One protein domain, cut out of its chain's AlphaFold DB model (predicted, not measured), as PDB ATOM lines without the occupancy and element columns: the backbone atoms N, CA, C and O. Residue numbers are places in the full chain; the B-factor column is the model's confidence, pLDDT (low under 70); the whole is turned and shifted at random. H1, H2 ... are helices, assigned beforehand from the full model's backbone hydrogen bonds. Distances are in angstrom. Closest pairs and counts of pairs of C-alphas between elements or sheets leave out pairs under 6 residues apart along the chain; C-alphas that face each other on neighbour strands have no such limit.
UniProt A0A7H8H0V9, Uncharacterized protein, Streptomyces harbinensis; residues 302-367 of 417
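What this domain is: This is residues 302 to 367 of the 417 residues of an uncharacterized protein of Streptomyces harbinensis (UniProt A0A7H8H0V9). With little regular structure, this is a small cluster of three short helices, H2 between H1 and H3, and a wide loop, residues 322 to 354, that swings away and returns; residues 342 to 347 stick out. The 66 printed residues hold, in order, H1, H2 and H3, 23 residues in named elements: all helix, no named strand. It is only just compact, close to loose, radius of gyration of the C-alphas 12.5 A, spans 34 by 26 by 22 A.

Where its parts are: H1, residues 302 to 310, 12.5 A long, begins at C-alpha 302 (-0.223, -8.898, 33.785). H2 is residues 318 to 321, 5.8 A. H3, residues 355 to 364, 14.5 A, ends at C-alpha 364 (3.699, 12.201, 35.230).

How they stand to each other: H1 and H2 touch, closest C-alphas Arg 306 and Ala 320, 5.1 A. H2 and H3 only just touch, with 3 pairs of C-alphas within 8 A, closest Tyr 321 and Pro 356, 5.3 A. H1 and H3 are close but not clearly touching, closest C-alphas Leu 309 and Pro 356, 7.9 A, and about perpendicular at 90 degrees. Every O i to N i+4 pair is within hydrogen-bond range in H3, 4 of 5 in H1; H2 is too short for one.

The domain as a whole: The farthest C-alphas, Ala 329 and Glu 345, are 36.2 A apart. The printed part has no cut. The link H2 to H3 is long, 33 residues. Mean pLDDT of the printed part is 71.5; residues 336 to 350 are among those under 70.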
ATOM      1  N   PRO A 302       0.186  -9.837  32.732       71.38
ATOM      2  CA  PRO A 302      -0.223  -8.898  33.785       71.38
ATOM      3  C   PRO A 302       0.415  -9.193  35.149       71.38
ATOM      4  O   PRO A 302       0.844  -8.278  35.852       71.38
ATOM      5  N   GLY A 303       0.546 -10.478  35.503       74.75
ATOM      6  CA  GLY A 303       1.197 -10.899  36.746       74.75
ATOM      7  C   GLY A 303       2.694 -10.582  36.784       74.75
ATOM      8  O   GLY A 303       3.214 -10.217  37.833       74.75
ATOM      9  N   SER A 304       3.386 -10.665  35.647       73.88
ATOM     10  CA  SER A 304       4.812 -10.337  35.539       73.88
ATOM     11  C   SER A 304       5.053  -8.829  35.656       73.88
ATOM     12  O   SER A 304       5.891  -8.392  36.447       73.88
ATOM     13  N   ARG A 305       4.228  -8.021  34.972       74.25
ATOM     14  CA  ARG A 305       4.265  -6.550  35.057       74.25
ATOM     15  C   ARG A 305       4.063  -6.058  36.491       74.25
ATOM     16  O   ARG A 305       4.817  -5.214  36.969       74.25
ATOM     17  N   ARG A 306       3.077  -6.624  37.196       75.06
ATOM     18  CA  ARG A 306       2.763  -6.275  38.589       75.06
ATOM     19  C   ARG A 306       3.877  -6.672  39.562       75.06
ATOM     20  O   ARG A 306       4.188  -5.910  40.472       75.06
ATOM     21  N   ARG A 307       4.537  -7.814  39.341       76.88
ATOM     22  CA  ARG A 307       5.669  -8.259  40.176       76.88
ATOM     23  C   ARG A 307       6.867  -7.315  40.120       76.88
ATOM     24  O   ARG A 307       7.578  -7.204  41.112       76.88
ATOM     25  N   LEU A 308       7.097  -6.631  38.995       74.06
ATOM     26  CA  LEU A 308       8.139  -5.601  38.913       74.06
ATOM     27  C   LEU A 308       7.845  -4.452  39.883       74.06
ATOM     28  O   LEU A 308       8.731  -4.043  40.631       74.06
ATOM     29  N   LEU A 309       6.592  -3.993  39.926       74.38
ATOM     30  CA  LEU A 309       6.152  -2.967  40.867       74.38
ATOM     31  C   LEU A 309       6.303  -3.441  42.321       74.38
ATOM     32  O   LEU A 309       6.893  -2.743  43.139       74.38
ATOM     33  N   GLU A 310       5.849  -4.658  42.636       75.19
ATOM     34  CA  GLU A 310       5.970  -5.271  43.974       75.19
ATOM     35  C   GLU A 310       7.431  -5.462  44.421       75.19
ATOM     36  O   GLU A 310       7.753  -5.354  45.605       75.19
ATOM     37  N   ALA A 311       8.342  -5.685  43.471       70.25
ATOM     38  CA  ALA A 311       9.782  -5.738  43.710       70.25
ATOM     39  C   ALA A 311      10.439  -4.350  43.862       70.25
ATOM     40  O   ALA A 311      11.642  -4.276  44.118       70.25
ATOM     41  N   GLY A 312       9.671  -3.261  43.752       68.31
ATOM     42  CA  GLY A 312      10.144  -1.886  43.934       68.31
ATOM     43  C   GLY A 312      10.713  -1.237  42.672       68.31
ATOM     44  O   GLY A 312      11.390  -0.216  42.773       68.31
ATOM     45  N   PHE A 313      10.469  -1.810  41.494       70.38
ATOM     46  CA  PHE A 313      10.779  -1.155  40.224       70.38
ATOM     47  C   PHE A 313       9.636  -0.223  39.809       70.38
ATOM     48  O   PHE A 313       8.510  -0.374  40.273       70.38
ATOM     49  N   ALA A 314       9.921   0.725  38.915       72.88
ATOM     50  CA  ALA A 314       8.917   1.544  38.237       72.88
ATOM     51  C   ALA A 314       8.667   0.965  36.831       72.88
ATOM     52  O   ALA A 314       9.500   1.164  35.943       72.88
ATOM     53  N   PRO A 315       7.592   0.181  36.615       73.12
ATOM     54  CA  PRO A 315       7.289  -0.364  35.298       73.12
ATOM     55  C   PRO A 315       7.068   0.736  34.256       73.12
ATOM     56  O   PRO A 315       6.458   1.760  34.532       73.12
ATOM     57  N   ALA A 316       7.497   0.497  33.017       70.00
ATOM     58  CA  ALA A 316       7.273   1.443  31.919       70.00
ATOM     59  C   ALA A 316       5.816   1.463  31.416       70.00
ATOM     60  O   ALA A 316       5.407   2.395  30.727       70.00
ATOM     61  N   LEU A 317       5.044   0.415  31.717       74.06
ATOM     62  CA  LEU A 317       3.693   0.215  31.204       74.06
ATOM     63  C   LEU A 317       2.647   0.668  32.216       74.06
ATOM     64  O   LEU A 317       2.688   0.270  33.382       74.06
ATOM     65  N   ARG A 318       1.676   1.452  31.735       76.44
ATOM     66  CA  ARG A 318       0.609   2.032  32.551       76.44
ATOM     67  C   ARG A 318      -0.209   0.960  33.278       76.44
ATOM     68  O   ARG A 318      -0.491   1.076  34.464       76.44
ATOM     69  N   GLU A 319      -0.478  -0.148  32.600       77.31
ATOM     70  CA  GLU A 319      -1.294  -1.249  33.114       77.31
ATOM     71  C   GLU A 319      -0.676  -1.941  34.338       77.31
ATOM     72  O   GLU A 319      -1.370  -2.658  35.058       77.31
ATOM     73  N   ALA A 320       0.623  -1.748  34.593       79.38
ATOM     74  CA  ALA A 320       1.287  -2.299  35.771       79.38
ATOM     75  C   ALA A 320       0.877  -1.598  37.078       79.38
ATOM     76  O   ALA A 320       1.008  -2.193  38.148       79.38
ATOM     77  N   TYR A 321       0.373  -0.363  36.989       79.50
ATOM     78  CA  TYR A 321      -0.085   0.446  38.123       79.50
ATOM     79  C   TYR A 321      -1.572   0.248  38.437       79.50
ATOM     80  O   TYR A 321      -2.046   0.700  39.473       79.50
ATOM     81  N   GLY A 322      -2.296  -0.457  37.564       76.38
ATOM     82  CA  GLY A 322      -3.748  -0.599  37.608       76.38
ATOM     83  C   GLY A 322      -4.384  -0.202  36.277       76.38
ATOM     84  O   GLY A 322      -3.727   0.338  35.393       76.38
ATOM     85  N   ALA A 323      -5.671  -0.510  36.115       60.53
ATOM     86  CA  ALA A 323      -6.421  -0.199  34.893       60.53
ATOM     87  C   ALA A 323      -7.087   1.193  34.913       60.53
ATOM     88  O   ALA A 323      -7.576   1.638  33.880       60.53
ATOM     89  N   ALA A 324      -7.128   1.862  36.070       71.62
ATOM     90  CA  ALA A 324      -7.737   3.179  36.240       71.62
ATOM     91  C   ALA A 324      -6.655   4.230  36.512       71.62
ATOM     92  O   ALA A 324      -5.774   4.002  37.341       71.62
ATOM     93  N   GLU A 325      -6.726   5.367  35.821       77.19
ATOM     94  CA  GLU A 325      -5.839   6.505  36.070       77.19
ATOM     95  C   GLU A 325      -6.254   7.179  37.394       77.19
ATOM     96  O   GLU A 325      -7.413   7.581  37.528       77.19
ATOM     97  N   PRO A 326      -5.364   7.265  38.401       81.38
ATOM     98  CA  PRO A 326      -5.696   7.867  39.688       81.38
ATOM     99  C   PRO A 326      -5.781   9.396  39.586       81.38
ATOM    100  O   PRO A 326      -5.052  10.022  38.817       81.38
ATOM    101  N   ASP A 327      -6.631  10.008  40.414       84.19
ATOM    102  CA  ASP A 327      -6.645  11.462  40.588       84.19
ATOM    103  C   ASP A 327      -5.382  11.912  41.337       84.19
ATOM    104  O   ASP A 327      -5.246  11.719  42.549       84.19
ATOM    105  N   CYS A 328      -4.450  12.532  40.611       83.69
ATOM    106  CA  CYS A 328      -3.188  12.999  41.173       83.69
ATOM    107  C   CYS A 328      -3.328  14.167  42.157       83.69
ATOM    108  O   CYS A 328      -2.409  14.390  42.946       83.69
ATOM    109  N   ALA A 329      -4.466  14.870  42.184       81.81
ATOM    110  CA  ALA A 329      -4.742  15.860  43.224       81.81
ATOM    111  C   ALA A 329      -5.066  15.197  44.576       81.81
ATOM    112  O   ALA A 329      -4.740  15.750  45.627       81.81
ATOM    113  N   ALA A 330      -5.666  14.004  44.545       81.38
ATOM    114  CA  ALA A 330      -6.031  13.217  45.722       81.38
ATOM    115  C   ALA A 330      -4.989  12.143  46.098       81.38
ATOM    116  O   ALA A 330      -5.088  11.534  47.166       81.38
ATOM    117  N   ALA A 331      -3.992  11.897  45.242       80.19
ATOM    118  CA  ALA A 331      -2.965  10.888  45.470       80.19
ATOM    119  C   ALA A 331      -2.081  11.219  46.695       80.19
ATOM    120  O   ALA A 331      -1.729  12.381  46.935       80.19
ATOM    121  N   PRO A 332      -1.670  10.208  47.484       77.44
ATOM    122  CA  PRO A 332      -0.823  10.435  48.648       77.44
ATOM    123  C   PRO A 332       0.555  10.946  48.214       77.44
ATOM    124  O   PRO A 332       1.230  10.294  47.431       77.44
ATOM    125  N   ARG A 333       1.015  12.078  48.765       75.50
ATOM    126  CA  ARG A 333       2.355  12.640  48.473       75.50
ATOM    127  C   ARG A 333       3.499  11.945  49.206       75.50
ATOM    128  O   ARG A 333       4.655  12.060  48.812       75.50
ATOM    129  N   VAL A 334       3.186  11.268  50.305       75.06
ATOM    130  CA  VAL A 334       4.146  10.521  51.116       75.06
ATOM    131  C   VAL A 334       3.505   9.199  51.489       75.06
ATOM    132  O   VAL A 334       2.457   9.169  52.133       75.06
ATOM    133  N   VAL A 335       4.159   8.102  51.123       72.19
ATOM    134  CA  VAL A 335       3.702   6.753  51.450       72.19
ATOM    135  C   VAL A 335       4.599   6.196  52.549       72.19
ATOM    136  O   VAL A 335       5.774   5.906  52.325       72.19
ATOM    137  N   ARG A 336       4.056   6.078  53.765       68.50
ATOM    138  CA  ARG A 336       4.779   5.512  54.912       68.50
ATOM    139  C   ARG A 336       4.499   4.025  55.034       68.50
ATOM    140  O   ARG A 336       3.358   3.581  54.936       68.50
ATOM    141  N   ARG A 337       5.551   3.261  55.309       61.91
ATOM    142  CA  ARG A 337       5.438   1.848  55.660       61.91
ATOM    143  C   ARG A 337       5.333   1.736  57.177       61.91
ATOM    144  O   ARG A 337       6.165   2.299  57.880       61.91
ATOM    145  N   THR A 338       4.323   1.041  57.682       58.50
ATOM    146  CA  THR A 338       4.228   0.742  59.114       58.50
ATOM    147  C   THR A 338       5.189  -0.402  59.461       58.50
ATOM    148  O   THR A 338       5.337  -1.355  58.696       58.50
ATOM    149  N   GLU A 339       5.867  -0.316  60.611       50.53
ATOM    150  CA  GLU A 339       6.897  -1.279  61.059       50.53
ATOM    151  C   GLU A 339       6.380  -2.721  61.245       50.53
ATOM    152  O   GLU A 339       7.168  -3.662  61.333       50.53
ATOM    153  N   ALA A 340       5.059  -2.924  61.235       48.44
ATOM    154  CA  ALA A 340       4.389  -4.207  61.457       48.44
ATOM    155  C   ALA A 340       4.554  -5.248  60.323       48.44
ATOM    156  O   ALA A 340       3.913  -6.294  60.350       48.44
ATOM    157  N   GLN A 341       5.406  -5.001  59.325       50.72
ATOM    158  CA  GLN A 341       5.596  -5.879  58.165       50.72
ATOM    159  C   GLN A 341       7.066  -6.301  58.010       50.72
ATOM    160  O   GLN A 341       7.720  -5.986  57.013       50.72
ATOM    161  N   ARG A 342       7.616  -7.041  58.985       48.16
ATOM    162  CA  ARG A 342       8.834  -7.835  58.735       48.16
ATOM    163  C   ARG A 342       8.474  -8.972  57.784       48.16
ATOM    164  O   ARG A 342       7.836  -9.942  58.176       48.16
ATOM    165  N   VAL A 343       8.860  -8.820  56.523       54.06
ATOM    166  CA  VAL A 343       8.654  -9.833  55.485       54.06
ATOM    167  C   VAL A 343       9.804 -10.852  55.558       54.06
ATOM    168  O   VAL A 343      10.959 -10.420  55.595       54.06
ATOM    169  N   PRO A 344       9.524 -12.170  55.591       53.56
ATOM    170  CA  PRO A 344      10.554 -13.208  55.585       53.56
ATOM    171  C   PRO A 344      11.497 -13.090  54.383       53.56
ATOM    172  O   PRO A 344      11.110 -12.627  53.307       53.56
ATOM    173  N   GLU A 345      12.735 -13.542  54.557       46.34
ATOM    174  CA  GLU A 345      13.735 -13.576  53.491       46.34
ATOM    175  C   GLU A 345      13.238 -14.469  52.335       46.34
ATOM    176  O   GLU A 345      12.905 -15.634  52.537       46.34
ATOM    177  N   GLY A 346      13.117 -13.903  51.127       49.34
ATOM    178  CA  GLY A 346      12.609 -14.599  49.935       49.34
ATOM    179  C   GLY A 346      11.121 -14.397  49.609       49.34
ATOM    180  O   GLY A 346      10.692 -14.801  48.528       49.34
ATOM    181  N   ALA A 347      10.331 -13.742  50.468       57.84
ATOM    182  CA  ALA A 347       8.940 -13.410  50.153       57.84
ATOM    183  C   ALA A 347       8.822 -12.095  49.354       57.84
ATOM    184  O   ALA A 347       9.506 -11.105  49.637       57.84
ATOM    185  N   VAL A 348       7.930 -12.079  48.354       55.25
ATOM    186  CA  VAL A 348       7.611 -10.872  47.573       55.25
ATOM    187  C   VAL A 348       6.938  -9.868  48.505       55.25
ATOM    188  O   VAL A 348       5.922 -10.160  49.135       55.25
ATOM    189  N   ARG A 349       7.546  -8.688  48.646       64.62
ATOM    190  CA  ARG A 349       7.069  -7.648  49.557       64.62
ATOM    191  C   ARG A 349       5.783  -7.038  49.001       64.62
ATOM    192  O   ARG A 349       5.795  -6.464  47.923       64.62
ATOM    193  N   GLY A 350       4.695  -7.105  49.766       65.06
ATOM    194  CA  GLY A 350       3.468  -6.383  49.428       65.06
ATOM    195  C   GLY A 350       3.710  -4.872  49.354       65.06
ATOM    196  O   GLY A 350       4.467  -4.314  50.162       65.06
ATOM    197  N   LEU A 351       3.078  -4.224  48.376       72.19
ATOM    198  CA  LEU A 351       3.120  -2.774  48.215       72.19
ATOM    199  C   LEU A 351       2.346  -2.092  49.350       72.19
ATOM    200  O   LEU A 351       1.265  -2.564  49.710       72.19
ATOM    201  N   PRO A 352       2.859  -0.986  49.918       76.06
ATOM    202  CA  PRO A 352       2.065  -0.167  50.823       76.06
ATOM    203  C   PRO A 352       0.790   0.340  50.120       76.06
ATOM    204  O   PRO A 352       0.842   0.629  48.920       76.06
ATOM    205  N   PRO A 353      -0.337   0.493  50.838       78.06
ATOM    206  CA  PRO A 353      -1.533   1.121  50.282       78.06
ATOM    207  C   PRO A 353      -1.218   2.514  49.719       78.06
ATOM    208  O   PRO A 353      -0.493   3.281  50.354       78.06
ATOM    209  N   GLY A 354      -1.740   2.836  48.534       80.06
ATOM    210  CA  GLY A 354      -1.510   4.132  47.886       80.06
ATOM    211  C   GLY A 354      -0.171   4.268  47.144       80.06
ATOM    212  O   GLY A 354       0.088   5.304  46.536       80.06
ATOM    213  N   TYR A 355       0.716   3.264  47.213       82.75
ATOM    214  CA  TYR A 355       2.025   3.318  46.550       82.75
ATOM    215  C   TYR A 355       1.949   3.322  45.013       82.75
ATOM    216  O   TYR A 355       2.671   4.120  44.411       82.75
ATOM    217  N   PRO A 356       1.112   2.489  44.357       84.12
ATOM    218  CA  PRO A 356       0.940   2.555  42.905       84.12
ATOM    219  C   PRO A 356       0.470   3.933  42.425       84.12
ATOM    220  O   PRO A 356       1.020   4.454  41.458       84.12
ATOM    221  N   GLU A 357      -0.487   4.544  43.125       85.44
ATOM    222  CA  GLU A 357      -1.063   5.848  42.789       85.44
ATOM    223  C   GLU A 357      -0.043   6.974  42.985       85.44
ATOM    224  O   GLU A 357       0.127   7.818  42.106       85.44
ATOM    225  N   PHE A 358       0.699   6.942  44.098       85.31
ATOM    226  CA  PHE A 358       1.820   7.852  44.336       85.31
ATOM    227  C   PHE A 358       2.863   7.770  43.217       85.31
ATOM    228  O   PHE A 358       3.236   8.792  42.640       85.31
ATOM    229  N   LEU A 359       3.332   6.557  42.898       82.25
ATOM    230  CA  LEU A 359       4.391   6.368  41.910       82.25
ATOM    231  C   LEU A 359       3.916   6.736  40.499       82.25
ATOM    232  O   LEU A 359       4.681   7.337  39.748       82.25
ATOM    233  N   TRP A 360       2.661   6.436  40.149       83.44
ATOM    234  CA  TRP A 360       2.055   6.873  38.892       83.44
ATOM    235  C   TRP A 360       2.100   8.393  38.735       83.44
ATOM    236  O   TRP A 360       2.600   8.895  37.728       83.44
ATOM    237  N   CYS A 361       1.601   9.124  39.733       83.94
ATOM    238  CA  CYS A 361       1.531  10.580  39.680       83.94
ATOM    239  C   CYS A 361       2.923  11.217  39.691       83.94
ATOM    240  O   CYS A 361       3.187  12.120  38.898       83.94
ATOM    241  N   ALA A 362       3.854  10.676  40.485       80.75
ATOM    242  CA  ALA A 362       5.248  11.112  40.481       80.75
ATOM    243  C   ALA A 362       5.913  10.954  39.101       80.75
ATOM    244  O   ALA A 362       6.727  11.788  38.712       80.75
ATOM    245  N   LEU A 363       5.557   9.914  38.337       77.31
ATOM    246  CA  LEU A 363       6.076   9.705  36.984       77.31
ATOM    247  C   LEU A 363       5.490  10.671  35.945       77.31
ATOM    248  O   LEU A 363       6.178  10.961  34.971       77.31
ATOM    249  N   GLN A 364       4.269  11.186  36.135       77.56
ATOM    250  CA  GLN A 364       3.699  12.201  35.230       77.56
ATOM    251  C   GLN A 364       4.384  13.563  35.386       77.56
ATOM    252  O   GLN A 364       4.513  14.311  34.420       77.56
ATOM    253  N   GLU A 365       4.847  13.874  36.596       69.50
ATOM    254  CA  GLU A 365       5.583  15.107  36.898       69.50
ATOM    255  C   GLU A 365       7.105  14.948  36.734       69.50
ATOM    256  O   GLU A 365       7.855  15.929  36.812       69.50
ATOM    257  N   ALA A 366       7.581  13.722  36.492       68.75
ATOM    258  CA  ALA A 366       8.995  13.439  36.321       68.75
ATOM    259  C   ALA A 366       9.540  14.161  35.084       68.75
ATOM    260  O   ALA A 366       9.044  14.021  33.965       68.75
ATOM    261  N   ARG A 367      10.616  14.921  35.278       58.06
ATOM    262  CA  ARG A 367      11.319  15.581  34.178       58.06
ATOM    263  C   ARG A 367      12.365  14.653  33.585       58.06
ATOM    264  O   ARG A 367      12.977  13.850  34.291       58.06
TER     265      ARG A 367